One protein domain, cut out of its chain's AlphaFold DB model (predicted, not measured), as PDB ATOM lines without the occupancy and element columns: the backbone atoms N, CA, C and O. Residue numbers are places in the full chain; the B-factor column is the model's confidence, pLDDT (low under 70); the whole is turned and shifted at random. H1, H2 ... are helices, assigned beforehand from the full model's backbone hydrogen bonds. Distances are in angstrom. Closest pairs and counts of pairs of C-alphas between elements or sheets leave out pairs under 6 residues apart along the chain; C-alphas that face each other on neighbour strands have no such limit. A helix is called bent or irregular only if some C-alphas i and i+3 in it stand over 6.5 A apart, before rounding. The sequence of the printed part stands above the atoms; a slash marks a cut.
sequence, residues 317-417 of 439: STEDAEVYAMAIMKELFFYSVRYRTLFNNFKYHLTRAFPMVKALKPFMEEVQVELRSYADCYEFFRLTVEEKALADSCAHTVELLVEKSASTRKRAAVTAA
ATOM      1  N   SER A 317     208.267 181.179 246.320       72.47
ATOM      2  CA  SER A 317     208.136 181.182 247.770       72.47
ATOM      3  C   SER A 317     206.797 181.830 248.150       72.47
ATOM      4  O   SER A 317     206.256 182.666 247.421       72.47
ATOM      5  N   THR A 318     206.231 181.446 249.295       78.70
ATOM      6  CA  THR A 318     204.999 182.070 249.812       78.70
ATOM      7  C   THR A 318     205.138 183.594 249.918       78.70
ATOM      8  O   THR A 318     204.162 184.308 249.704       78.70
ATOM      9  N   GLU A 319     206.351 184.077 250.202       82.61
ATOM     10  CA  GLU A 319     206.681 185.497 250.327       82.61
ATOM     11  C   GLU A 319     206.594 186.229 248.977       82.61
ATOM     12  O   GLU A 319     205.951 187.273 248.896       82.61
ATOM     13  N   ASP A 320     207.111 185.648 247.888       86.97
ATOM     14  CA  ASP A 320     207.007 186.252 246.547       86.97
ATOM     15  C   ASP A 320     205.545 186.400 246.099       86.97
ATOM     16  O   ASP A 320     205.148 187.424 245.535       86.97
ATOM     17  N   ALA A 321     204.722 185.386 246.383       88.16
ATOM     18  CA  ALA A 321     203.297 185.407 246.066       88.16
ATOM     19  C   ALA A 321     202.540 186.481 246.870       88.16
ATOM     20  O   ALA A 321     201.625 187.116 246.343       88.16
ATOM     21  N   GLU A 322     202.920 186.697 248.132       91.86
ATOM     22  CA  GLU A 322     202.372 187.763 248.972       91.86
ATOM     23  C   GLU A 322     202.757 189.143 248.441       91.86
ATOM     24  O   GLU A 322     201.875 189.976 248.232       91.86
ATOM     25  N   VAL A 323     204.042 189.370 248.153       92.49
ATOM     26  CA  VAL A 323     204.539 190.640 247.603       92.49
ATOM     27  C   VAL A 323     203.826 190.975 246.294       92.49
ATOM     28  O   VAL A 323     203.341 192.096 246.119       92.49
ATOM     29  N   TYR A 324     203.701 189.997 245.394       91.86
ATOM     30  CA  TYR A 324     202.993 190.165 244.127       91.86
ATOM     31  C   TYR A 324     201.519 190.535 244.340       91.86
ATOM     32  O   TYR A 324     201.028 191.522 243.783       91.86
ATOM     33  N   ALA A 325     200.810 189.776 245.180       93.97
ATOM     34  CA  ALA A 325     199.400 190.022 245.448       93.97
ATOM     35  C   ALA A 325     199.169 191.370 246.151       93.97
ATOM     36  O   ALA A 325     198.199 192.071 245.856       93.97
ATOM     37  N   MET A 326     200.071 191.771 247.047       95.17
ATOM     38  CA  MET A 326     199.962 193.042 247.752       95.17
ATOM     39  C   MET A 326     200.259 194.234 246.839       95.17
ATOM     40  O   MET A 326     199.607 195.270 246.961       95.17
ATOM     41  N   ALA A 327     201.152 194.077 245.856       95.76
ATOM     42  CA  ALA A 327     201.379 195.086 244.823       95.76
ATOM     43  C   ALA A 327     200.111 195.361 243.992       95.76
ATOM     44  O   ALA A 327     199.794 196.521 243.731       95.76
ATOM     45  N   ILE A 328     199.342 194.322 243.640       95.83
ATOM     46  CA  ILE A 328     198.044 194.472 242.953       95.83
ATOM     47  C   ILE A 328     197.054 195.262 243.822       95.83
ATOM     48  O   ILE A 328     196.380 196.178 243.347       95.83
ATOM     49  N   MET A 329     196.975 194.948 245.117       97.24
ATOM     50  CA  MET A 329     196.058 195.637 246.032       97.24
ATOM     51  C   MET A 329     196.485 197.086 246.306       97.24
ATOM     52  O   MET A 329     195.631 197.967 246.427       97.24
ATOM     53  N   LYS A 330     197.794 197.359 246.328       97.23
ATOM     54  CA  LYS A 330     198.357 198.712 246.407       97.23
ATOM     55  C   LYS A 330     198.057 199.524 245.139       97.23
ATOM     56  O   LYS A 330     197.715 200.702 245.225       97.23
ATOM     57  N   GLU A 331     198.087 198.902 243.963       97.16
ATOM     58  CA  GLU A 331     197.655 199.537 242.712       97.16
ATOM     59  C   GLU A 331     196.162 199.912 242.762       97.16
ATOM     60  O   GLU A 331     195.796 201.061 242.491       97.16
ATOM     61  N   LEU A 332     195.300 198.994 243.219       97.45
ATOM     62  CA  LEU A 332     193.881 199.274 243.465       97.45
ATOM     63  C   LEU A 332     193.679 200.435 244.452       97.45
ATOM     64  O   LEU A 332     192.803 201.277 244.228       97.45
ATOM     65  N   PHE A 333     194.470 200.499 245.526       97.46
ATOM     66  CA  PHE A 333     194.442 201.607 246.483       97.46
ATOM     67  C   PHE A 333     194.686 202.950 245.784       97.46
ATOM     68  O   PHE A 333     193.878 203.868 245.939       97.46
ATOM     69  N   PHE A 334     195.726 203.055 244.948       96.73
ATOM     70  CA  PHE A 334     196.033 204.308 244.252       96.73
ATOM     71  C   PHE A 334     194.932 204.735 243.289       96.73
ATOM     72  O   PHE A 334     194.546 205.903 243.277       96.73
ATOM     73  N   TYR A 335     194.374 203.809 242.510       96.56
ATOM     74  CA  TYR A 335     193.221 204.132 241.669       96.56
ATOM     75  C   TYR A 335     191.996 204.530 242.502       96.56
ATOM     76  O   TYR A 335     191.238 205.409 242.100       96.56
ATOM     77  N   SER A 336     191.810 203.941 243.682       95.84
ATOM     78  CA  SER A 336     190.691 204.275 244.562       95.84
ATOM     79  C   SER A 336     190.803 205.691 245.129       95.84
ATOM     80  O   SER A 336     189.822 206.432 245.073       95.84
ATOM     81  N   VAL A 337     191.984 206.112 245.598       95.08
ATOM     82  CA  VAL A 337     192.181 207.484 246.100       95.08
ATOM     83  C   VAL A 337     192.116 208.516 244.972       95.08
ATOM     84  O   VAL A 337     191.346 209.468 245.079       95.08
ATOM     85  N   ARG A 338     192.813 208.288 243.845       94.04
ATOM     86  CA  ARG A 338     192.860 209.223 242.698       94.04
ATOM     87  C   ARG A 338     191.476 209.534 242.127       94.04
ATOM     88  O   ARG A 338     191.210 210.655 241.705       94.04
ATOM     89  N   TYR A 339     190.587 208.543 242.136       94.62
ATOM     90  CA  TYR A 339     189.224 208.658 241.618       94.62
ATOM     91  C   TYR A 339     188.161 208.823 242.714       94.62
ATOM     92  O   TYR A 339     186.977 208.603 242.454       94.62
ATOM     93  N   ARG A 340     188.570 209.214 243.930       93.07
ATOM     94  CA  ARG A 340     187.677 209.531 245.058       93.07
ATOM     95  C   ARG A 340     186.672 208.422 245.386       93.07
ATOM     96  O   ARG A 340     185.540 208.684 245.797       93.07
ATOM     97  N   THR A 341     187.071 207.161 245.229       93.43
ATOM     98  CA  THR A 341     186.260 206.020 245.658       93.43
ATOM     99  C   THR A 341     186.012 206.129 247.160       93.43
ATOM    100  O   THR A 341     186.939 206.356 247.937       93.43
ATOM    101  N   LEU A 342     184.764 205.959 247.601       92.40
ATOM    102  CA  LEU A 342     184.453 205.953 249.031       92.40
ATOM    103  C   LEU A 342     185.246 204.845 249.732       92.40
ATOM    104  O   LEU A 342     185.223 203.700 249.280       92.40
ATOM    105  N   PHE A 343     185.874 205.159 250.867       93.83
ATOM    106  CA  PHE A 343     186.700 204.193 251.599       93.83
ATOM    107  C   PHE A 343     185.952 202.885 251.900       93.83
ATOM    108  O   PHE A 343     186.490 201.803 251.699       93.83
ATOM    109  N   ASN A 344     184.672 202.955 252.282       94.21
ATOM    110  CA  ASN A 344     183.863 201.757 252.534       94.21
ATOM    111  C   ASN A 344     183.694 200.860 251.295       94.21
ATOM    112  O   ASN A 344     183.564 199.647 251.442       94.21
ATOM    113  N   ASN A 345     183.695 201.433 250.088       95.34
ATOM    114  CA  ASN A 345     183.641 200.674 248.839       95.34
ATOM    115  C   ASN A 345     185.008 200.059 248.513       95.34
ATOM    116  O   ASN A 345     185.072 198.882 248.173       95.34
ATOM    117  N   PHE A 346     186.098 200.806 248.711       96.38
ATOM    118  CA  PHE A 346     187.458 200.269 248.599       96.38
ATOM    119  C   PHE A 346     187.690 199.109 249.583       96.38
ATOM    120  O   PHE A 346     188.029 198.002 249.171       96.38
ATOM    121  N   LYS A 347     187.379 199.302 250.871       96.83
ATOM    122  CA  LYS A 347     187.425 198.245 251.889       96.83
ATOM    123  C   LYS A 347     186.535 197.059 251.519       96.83
ATOM    124  O   LYS A 347     186.948 195.911 251.673       96.83
ATOM    125  N   TYR A 348     185.329 197.306 250.996       97.29
ATOM    126  CA  TYR A 348     184.464 196.232 250.504       97.29
ATOM    127  C   TYR A 348     185.151 195.415 249.405       97.29
ATOM    128  O   TYR A 348     185.097 194.188 249.464       97.29
ATOM    129  N   HIS A 349     185.828 196.058 248.453       97.63
ATOM    130  CA  HIS A 349     186.609 195.370 247.424       97.63
ATOM    131  C   HIS A 349     187.681 194.468 248.042       97.63
ATOM    132  O   HIS A 349     187.682 193.269 247.759       97.63
ATOM    133  N   LEU A 350     188.513 194.995 248.950       97.27
ATOM    134  CA  LEU A 350     189.542 194.200 249.637       97.27
ATOM    135  C   LEU A 350     188.924 192.975 250.330       97.27
ATOM    136  O   LEU A 350     189.398 191.857 250.159       97.27
ATOM    137  N   THR A 351     187.783 193.144 251.005       96.36
ATOM    138  CA  THR A 351     187.091 192.037 251.696       96.36
ATOM    139  C   THR A 351     186.531 190.956 250.772       96.36
ATOM    140  O   THR A 351     186.139 189.886 251.240       96.36
ATOM    141  N   ARG A 352     186.459 191.219 249.464       95.17
ATOM    142  CA  ARG A 352     186.072 190.233 248.448       95.17
ATOM    143  C   ARG A 352     187.274 189.578 247.787       95.17
ATOM    144  O   ARG A 352     187.173 188.398 247.476       95.17
ATOM    145  N   ALA A 353     188.370 190.307 247.608       94.62
ATOM    146  CA  ALA A 353     189.582 189.791 246.984       94.62
ATOM    147  C   ALA A 353     190.430 188.948 247.952       94.62
ATOM    148  O   ALA A 353     190.814 187.827 247.631       94.62
ATOM    149  N   PHE A 354     190.666 189.441 249.170       95.75
ATOM    150  CA  PHE A 354     191.606 188.839 250.123       95.75
ATOM    151  C   PHE A 354     191.284 187.382 250.492       95.75
ATOM    152  O   PHE A 354     192.201 186.565 250.504       95.75
ATOM    153  N   PRO A 355     190.017 186.987 250.733       93.44
ATOM    154  CA  PRO A 355     189.701 185.590 251.032       93.44
ATOM    155  C   PRO A 355     189.936 184.636 249.855       93.44
ATOM    156  O   PRO A 355     190.071 183.432 250.077       93.44
ATOM    157  N   MET A 356     189.930 185.160 248.624       91.04
ATOM    158  CA  MET A 356     190.079 184.384 247.391       91.04
ATOM    159  C   MET A 356     191.548 184.190 247.013       91.04
ATOM    160  O   MET A 356     191.906 183.152 246.463       91.04
ATOM    161  N   VAL A 357     192.410 185.145 247.363       91.84
ATOM    162  CA  VAL A 357     193.848 185.070 247.098       91.84
ATOM    163  C   VAL A 357     194.553 184.454 248.303       91.84
ATOM    164  O   VAL A 357     194.669 185.074 249.358       91.84
ATOM    165  N   LYS A 358     195.055 183.221 248.151       92.42
ATOM    166  CA  LYS A 358     195.665 182.439 249.245       92.42
ATOM    167  C   LYS A 358     196.719 183.225 250.037       92.42
ATOM    168  O   LYS A 358     196.708 183.145 251.261       92.42
ATOM    169  N   ALA A 359     197.576 183.981 249.349       93.71
ATOM    170  CA  ALA A 359     198.633 184.784 249.965       93.71
ATOM    171  C   ALA A 359     198.101 185.997 250.755       93.71
ATOM    172  O   ALA A 359     198.720 186.423 251.717       93.71
ATOM    173  N   LEU A 360     196.924 186.522 250.399       94.91
ATOM    174  CA  LEU A 360     196.309 187.670 251.075       94.91
ATOM    175  C   LEU A 360     195.402 187.269 252.241       94.91
ATOM    176  O   LEU A 360     195.103 188.087 253.110       94.91
ATOM    177  N   LYS A 361     194.945 186.013 252.275       95.25
ATOM    178  CA  LYS A 361     194.001 185.516 253.282       95.25
ATOM    179  C   LYS A 361     194.424 185.796 254.740       95.25
ATOM    180  O   LYS A 361     193.529 186.158 255.506       95.25
ATOM    181  N   PRO A 362     195.707 185.673 255.144       95.86
ATOM    182  CA  PRO A 362     196.136 185.990 256.512       95.86
ATOM    183  C   PRO A 362     195.870 187.445 256.935       95.86
ATOM    184  O   PRO A 362     195.577 187.693 258.098       95.86
ATOM    185  N   PHE A 363     195.876 188.391 255.994       96.12
ATOM    186  CA  PHE A 363     195.671 189.823 256.253       96.12
ATOM    187  C   PHE A 363     194.192 190.226 256.352       96.12
ATOM    188  O   PHE A 363     193.869 191.392 256.570       96.12
ATOM    189  N   MET A 364     193.257 189.288 256.165       96.02
ATOM    190  CA  MET A 364     191.826 189.608 256.150       96.02
ATOM    191  C   MET A 364     191.334 190.159 257.496       96.02
ATOM    192  O   MET A 364     190.456 191.021 257.515       96.02
ATOM    193  N   GLU A 365     191.882 189.684 258.614       95.60
ATOM    194  CA  GLU A 365     191.516 190.188 259.941       95.60
ATOM    195  C   GLU A 365     191.916 191.660 260.097       95.60
ATOM    196  O   GLU A 365     191.068 192.500 260.399       95.60
ATOM    197  N   GLU A 366     193.160 191.996 259.752       96.25
ATOM    198  CA  GLU A 366     193.669 193.371 259.764       96.25
ATOM    199  C   GLU A 366     192.842 194.294 258.852       96.25
ATOM    200  O   GLU A 366     192.364 195.346 259.282       96.25
ATOM    201  N   VAL A 367     192.543 193.858 257.621       96.01
ATOM    202  CA  VAL A 367     191.678 194.612 256.696       96.01
ATOM    203  C   VAL A 367     190.291 194.872 257.297       96.01
ATOM    204  O   VAL A 367     189.706 195.939 257.088       96.01
ATOM    205  N   GLN A 368     189.718 193.911 258.028       94.36
ATOM    206  CA  GLN A 368     188.383 194.050 258.613       94.36
ATOM    207  C   GLN A 368     188.362 194.945 259.849       94.36
ATOM    208  O   GLN A 368     187.431 195.750 259.974       94.36
ATOM    209  N   VAL A 369     189.350 194.825 260.731       95.03
ATOM    210  CA  VAL A 369     189.324 195.439 262.064       95.03
ATOM    211  C   VAL A 369     190.058 196.784 262.095       95.03
ATOM    212  O   VAL A 369     189.513 197.765 262.625       95.03
ATOM    213  N   GLU A 370     191.231 196.850 261.462       95.52
ATOM    214  CA  GLU A 370     192.173 197.966 261.600       95.52
ATOM    215  C   GLU A 370     191.980 199.039 260.525       95.52
ATOM    216  O   GLU A 370     191.977 200.229 260.832       95.52
ATOM    217  N   LEU A 371     191.708 198.661 259.272       95.36
ATOM    218  CA  LEU A 371     191.535 199.649 258.199       95.36
ATOM    219  C   LEU A 371     190.168 200.354 258.298       95.36
ATOM    220  O   LEU A 371     189.137 199.772 257.941       95.36
ATOM    221  N   ARG A 372     190.122 201.609 258.759       94.00
ATOM    222  CA  ARG A 372     188.883 202.402 258.964       94.00
ATOM    223  C   ARG A 372     188.812 203.665 258.104       94.00
ATOM    224  O   ARG A 372     187.736 204.246 257.954       94.00
ATOM    225  N   SER A 373     189.926 204.047 257.502       93.68
ATOM    226  CA  SER A 373     190.106 205.176 256.603       93.68
ATOM    227  C   SER A 373     191.246 204.891 255.618       93.68
ATOM    228  O   SER A 373     192.003 203.937 255.788       93.68
ATOM    229  N   TYR A 374     191.409 205.737 254.594       94.02
ATOM    230  CA  TYR A 374     192.559 205.620 253.690       94.02
ATOM    231  C   TYR A 374     193.902 205.850 254.396       94.02
ATOM    232  O   TYR A 374     194.893 205.275 253.962       94.02
ATOM    233  N   ALA A 375     193.934 206.641 255.474       93.23
ATOM    234  CA  ALA A 375     195.157 206.898 256.234       93.23
ATOM    235  C   ALA A 375     195.675 205.637 256.942       93.23
ATOM    236  O   ALA A 375     196.882 205.411 256.987       93.23
ATOM    237  N   ASP A 376     194.772 204.767 257.405       94.06
ATOM    238  CA  ASP A 376     195.147 203.489 258.030       94.06
ATOM    239  C   ASP A 376     195.828 202.545 257.025       94.06
ATOM    240  O   ASP A 376     196.590 201.658 257.398       94.06
ATOM    241  N   CYS A 377     195.596 202.746 255.723       95.84
ATOM    242  CA  CYS A 377     196.222 201.946 254.676       95.84
ATOM    243  C   CYS A 377     197.688 202.322 254.408       95.84
ATOM    244  O   CYS A 377     198.351 201.612 253.654       95.84
ATOM    245  N   TYR A 378     198.196 203.426 254.967       95.83
ATOM    246  CA  TYR A 378     199.543 203.913 254.650       95.83
ATOM    247  C   TYR A 378     200.625 202.967 255.163       95.83
ATOM    248  O   TYR A 378     201.496 202.562 254.394       95.83
ATOM    249  N   GLU A 379     200.519 202.564 256.428       94.18
ATOM    250  CA  GLU A 379     201.411 201.565 257.020       94.18
ATOM    251  C   GLU A 379     201.149 200.180 256.420       94.18
ATOM    252  O   GLU A 379     202.087 199.484 256.032       94.18
ATOM    253  N   PHE A 380     199.872 199.823 256.230       95.85
ATOM    254  CA  PHE A 380     199.465 198.535 255.663       95.85
ATOM    255  C   PHE A 380     200.100 198.259 254.290       95.85
ATOM    256  O   PHE A 380     200.669 197.195 254.061       95.85
ATOM    257  N   PHE A 381     200.062 199.237 253.376       96.30
ATOM    258  CA  PHE A 381     200.694 199.133 252.054       96.30
ATOM    259  C   PHE A 381     202.141 199.643 252.016       96.30
ATOM    260  O   PHE A 381     202.715 199.752 250.924       96.30
ATOM    261  N   ARG A 382     202.727 199.977 253.176       95.47
ATOM    262  CA  ARG A 382     204.092 200.506 253.320       95.47
ATOM    263  C   ARG A 382     204.366 201.627 252.310       95.47
ATOM    264  O   ARG A 382     205.223 201.501 251.432       95.47
ATOM    265  N   LEU A 383     203.540 202.671 252.344       96.35
ATOM    266  CA  LEU A 383     203.646 203.783 251.400       96.35
ATOM    267  C   LEU A 383     204.914 204.608 251.645       96.35
ATOM    268  O   LEU A 383     205.270 204.908 252.782       96.35
ATOM    269  N   THR A 384     205.560 205.019 250.558       96.62
ATOM    270  CA  THR A 384     206.619 206.037 250.582       96.62
ATOM    271  C   THR A 384     206.049 207.416 250.938       96.62
ATOM    272  O   THR A 384     204.834 207.638 250.909       96.62
ATOM    273  N   VAL A 385     206.926 208.370 251.259       95.63
ATOM    274  CA  VAL A 385     206.525 209.747 251.591       95.63
ATOM    275  C   VAL A 385     205.785 210.397 250.417       95.63
ATOM    276  O   VAL A 385     204.760 211.050 250.612       95.63
ATOM    277  N   GLU A 386     206.253 210.164 249.193       94.85
ATOM    278  CA  GLU A 386     205.667 210.684 247.958       94.85
ATOM    279  C   GLU A 386     204.295 210.054 247.677       94.85
ATOM    280  O   GLU A 386     203.343 210.747 247.316       94.85
ATOM    281  N   GLU A 387     204.166 208.742 247.884       95.53
ATOM    282  CA  GLU A 387     202.898 208.020 247.736       95.53
ATOM    283  C   GLU A 387     201.850 208.474 248.757       95.53
ATOM    284  O   GLU A 387     200.671 208.610 248.415       95.53
ATOM    285  N   LYS A 388     202.270 208.744 249.998       94.98
ATOM    286  CA  LYS A 388     201.402 209.313 251.030       94.98
ATOM    287  C   LYS A 388     200.935 210.714 250.643       94.98
ATOM    288  O   LYS A 388     199.736 210.970 250.660       94.98
ATOM    289  N   ALA A 389     201.850 211.587 250.214       92.58
ATOM    290  CA  ALA A 389     201.508 212.936 249.766       92.58
ATOM    291  C   ALA A 389     200.518 212.922 248.588       92.58
ATOM    292  O   ALA A 389     199.568 213.708 248.555       92.58
ATOM    293  N   LEU A 390     200.686 211.987 247.647       91.18
ATOM    294  CA  LEU A 390     199.728 211.759 246.568       91.18
ATOM    295  C   LEU A 390     198.347 211.371 247.119       91.18
ATOM    296  O   LEU A 390     197.345 211.962 246.713       91.18
ATOM    297  N   ALA A 391     198.282 210.396 248.030       91.85
ATOM    298  CA  ALA A 391     197.021 209.951 248.620       91.85
ATOM    299  C   ALA A 391     196.318 211.082 249.390       91.85
ATOM    300  O   ALA A 391     195.116 211.283 249.204       91.85
ATOM    301  N   ASP A 392     197.068 211.855 250.177       90.83
ATOM    302  CA  ASP A 392     196.574 213.022 250.915       90.83
ATOM    303  C   ASP A 392     196.046 214.110 249.966       90.83
ATOM    304  O   ASP A 392     194.971 214.665 250.193       90.83
ATOM    305  N   SER A 393     196.732 214.368 248.844       88.40
ATOM    306  CA  SER A 393     196.279 215.348 247.841       88.40
ATOM    307  C   SER A 393     194.946 214.977 247.175       88.40
ATOM    308  O   SER A 393     194.237 215.844 246.665       88.40
ATOM    309  N   CYS A 394     194.584 213.691 247.195       85.61
ATOM    310  CA  CYS A 394     193.331 213.178 246.647       85.61
ATOM    311  C   CYS A 394     192.197 213.113 247.683       85.61
ATOM    312  O   CYS A 394     191.070 212.753 247.323       85.61
ATOM    313  N   ALA A 395     192.474 213.421 248.956       74.18
ATOM    314  CA  ALA A 395     191.501 213.310 250.031       74.18
ATOM    315  C   ALA A 395     190.254 214.162 249.747       74.18
ATOM    316  O   ALA A 395     190.321 215.322 249.345       74.18
ATOM    317  N   HIS A 396     189.085 213.562 249.965       72.36
ATOM    318  CA  HIS A 396     187.792 214.199 249.756       72.36
ATOM    319  C   HIS A 396     186.879 213.896 250.943       72.36
ATOM    320  O   HIS A 396     186.679 212.738 251.321       72.36
ATOM    321  N   THR A 397     186.286 214.943 251.512       64.88
ATOM    322  CA  THR A 397     185.331 214.851 252.619       64.88
ATOM    323  C   THR A 397     183.894 214.864 252.116       64.88
ATOM    324  O   THR A 397     183.582 215.488 251.110       64.88
ATOM    325  N   VAL A 398     182.989 214.207 252.844       68.70
ATOM    326  CA  VAL A 398     181.548 214.290 252.563       68.70
ATOM    327  C   VAL A 398     181.081 215.742 252.686       68.70
ATOM    328  O   VAL A 398     181.241 216.354 253.740       68.70
ATOM    329  N   GLU A 399     180.468 216.268 251.630       72.22
ATOM    330  CA  GLU A 399     179.948 217.635 251.597       72.22
ATOM    331  C   GLU A 399     178.529 217.715 252.189       72.22
ATOM    332  O   GLU A 399     177.602 217.015 251.756       72.22
ATOM    333  N   LEU A 400     178.360 218.594 253.181       70.17
ATOM    334  CA  LEU A 400     177.072 218.982 253.756       70.17
ATOM    335  C   LEU A 400     176.766 220.429 253.365       70.17
ATOM    336  O   LEU A 400     177.596 221.313 253.559       70.17
ATOM    337  N   LEU A 401     175.569 220.669 252.835       70.11
ATOM    338  CA  LEU A 401     175.136 221.984 252.367       70.11
ATOM    339  C   LEU A 401     173.993 222.523 253.229       70.11
ATOM    340  O   LEU A 401     173.043 221.799 253.526       70.11
ATOM    341  N   VAL A 402     174.060 223.806 253.588       63.99
ATOM    342  CA  VAL A 402     173.016 224.492 254.377       63.99
ATOM    343  C   VAL A 402     171.721 224.661 253.566       63.99
ATOM    344  O   VAL A 402     170.631 224.568 254.117       63.99
ATOM    345  N   GLU A 403     171.823 224.816 252.244       57.71
ATOM    346  CA  GLU A 403     170.680 224.930 251.331       57.71
ATOM    347  C   GLU A 403     170.882 224.082 250.066       57.71
ATOM    348  O   GLU A 403     172.012 223.805 249.660       57.71
ATOM    349  N   LYS A 404     169.784 223.697 249.394       55.55
ATOM    350  CA  LYS A 404     169.846 223.074 248.059       55.55
ATOM    351  C   LYS A 404     170.569 224.003 247.077       55.55
ATOM    352  O   LYS A 404     170.272 225.203 247.021       55.55
ATOM    353  N   SER A 405     171.456 223.427 246.257       57.94
ATOM    354  CA  SER A 405     172.179 224.169 245.219       57.94
ATOM    355  C   SER A 405     171.209 224.943 244.311       57.94
ATOM    356  O   SER A 405     170.072 224.516 244.070       57.94
ATOM    357  N   ALA A 406     171.635 226.107 243.810       55.37
ATOM    358  CA  ALA A 406     170.794 226.986 242.991       55.37
ATOM    359  C   ALA A 406     170.255 226.291 241.719       55.37
ATOM    360  O   ALA A 406     169.123 226.552 241.302       55.37
ATOM    361  N   SER A 407     171.012 225.351 241.142       55.01
ATOM    362  CA  SER A 407     170.586 224.522 240.004       55.01
ATOM    363  C   SER A 407     169.420 223.591 240.354       55.01
ATOM    364  O   SER A 407     168.498 223.424 239.553       55.01
ATOM    365  N   THR A 408     169.393 223.059 241.581       54.10
ATOM    366  CA  THR A 408     168.291 222.220 242.081       54.10
ATOM    367  C   THR A 408     166.985 223.003 242.180       54.10
ATOM    368  O   THR A 408     165.922 222.477 241.849       54.10
ATOM    369  N   ARG A 409     167.055 224.274 242.601       53.12
ATOM    370  CA  ARG A 409     165.881 225.158 242.691       53.12
ATOM    371  C   ARG A 409     165.285 225.447 241.310       53.12
ATOM    372  O   ARG A 409     164.070 225.364 241.156       53.12
ATOM    373  N   LYS A 410     166.126 225.697 240.295       53.37
ATOM    374  CA  LYS A 410     165.663 225.922 238.911       53.37
ATOM    375  C   LYS A 410     164.948 224.704 238.323       53.37
ATOM    376  O   LYS A 410     163.884 224.866 237.739       53.37
ATOM    377  N   ARG A 411     165.479 223.487 238.495       52.83
ATOM    378  CA  ARG A 411     164.855 222.280 237.916       52.83
ATOM    379  C   ARG A 411     163.517 221.943 238.580       52.83
ATOM    380  O   ARG A 411     162.575 221.615 237.876       52.83
ATOM    381  N   ALA A 412     163.410 222.103 239.903       50.74
ATOM    382  CA  ALA A 412     162.138 221.940 240.612       50.74
ATOM    383  C   ALA A 412     161.073 222.946 240.136       50.74
ATOM    384  O   ALA A 412     159.921 222.561 239.962       50.74
ATOM    385  N   ALA A 413     161.464 224.196 239.861       47.17
ATOM    386  CA  ALA A 413     160.563 225.205 239.303       47.17
ATOM    387  C   ALA A 413     160.101 224.856 237.875       47.17
ATOM    388  O   ALA A 413     158.926 225.008 237.564       47.17
ATOM    389  N   VAL A 414     160.992 224.324 237.027       53.52
ATOM    390  CA  VAL A 414     160.646 223.892 235.658       53.52
ATOM    391  C   VAL A 414     159.728 222.663 235.664       53.52
ATOM    392  O   VAL A 414     158.759 222.629 234.913       53.52
ATOM    393  N   THR A 415     159.978 221.667 236.523       48.90
ATOM    394  CA  THR A 415     159.092 220.495 236.643       48.90
ATOM    395  C   THR A 415     157.722 220.878 237.213       48.90
ATOM    396  O   THR A 415     156.713 220.360 236.743       48.90
ATOM    397  N   ALA A 416     157.663 221.801 238.179       44.32
ATOM    398  CA  ALA A 416     156.398 222.317 238.707       44.32
ATOM    399  C   ALA A 416     155.599 223.069 237.627       44.32
ATOM    400  O   ALA A 416     154.428 222.763 237.430       44.32
ATOM    401  N   ALA A 417     156.250 223.946 236.854       43.92
ATOM    402  CA  ALA A 417     155.616 224.671 235.750       43.92
ATOM    403  C   ALA A 417     155.078 223.734 234.651       43.92
ATOM    404  O   ALA A 417     153.952 223.904 234.195       43.92
TER     405      ALA A 417
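This is residues 317 to 417 of the 439 residues of the protein "Dihydrouridine synthase domain protein-like protein" of Leishmania infantum (UniProt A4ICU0). A compact body of five helices stands at one end, and a tail, residues 399 to 417, sticks out from it and ends in a lone helix, H6. In the body the long H1 is the longest part; H2 folds back beside its second half, H3 folds back again beside H2, and H5 meets the last residues of H1, with the short H4 close to H5 and near H1. The printed part has 101 residues with six named helices, H1 to H6 in chain order, and no named strand; the class is all helix. The whole is only just loose, close to extended, with a radius of gyration of the C-alphas of 18.9 A; its spans are 69 by 30 by 20 A, and the tail makes the length.

H1, residues 318 to 338, and H2, residues 343 to 353, form a helical hairpin. They only just touch, with 3 pairs of C-alphas within 8 A, and H1 does so with residues 329 to 336 alone; the closest C-alphas are those of Ser 336 and Phe 346, 6.5 A apart. They run opposite ways at a shallow tilt of 29 degrees. H2 and H3, residues 361 to 369, form a second helical hairpin: they touch, closest at the C-alphas of Thr 351 and Met 364, 6.9 A apart, and run opposite ways at a shallow tilt of 24 degrees. H1 and H3 are apart. H5, residues 385 to 393, only just touches H1, with 3 pairs of C-alphas within 8 A; H1 touches it with residues 334 to 338 alone, and the closest C-alphas are those of Val 337 and Ala 391, 6.0 A apart. H1 and H5 run the same way at a tilt of 35.3 degrees, only just steep. H4, residues 377 to 380, is near H1, and is close to H5 but not clearly touching, with the C-alphas of Tyr 378 and Lys 388 closest at 6.8 A. H6, residues 406 to 417, touches no helix. Every O i to N i+4 pair is within hydrogen-bond range in H1, H2, H5 and H6; in H3 3 of 5 are, and H4 is too short for such a pair.

H1 begins at C-alpha 318, (204.999, 182.070, 249.812), and measures 30.6 A; H2 measures 15.4 A. H3 measures 14.1 A and is irregular: C-alphas 362 and 365 are 7.1 A apart. H4 has four residues, and H5 measures 12.3 A. H6 measures 17.0 A and ends at C-alpha 417, (155.616, 224.671, 235.750).

The C-alphas of Ser 317 and Ala 417 are the two farthest apart, at 69.2 A. The body without residues 399 to 417 spans 38 by 24 by 19 A. The link from H5 to H6, residues 394 to 405, is long, and the printed part has no cut. The mean pLDDT of the printed part is 85.7; residues 397 to 398 and 402 to 417 are under 70.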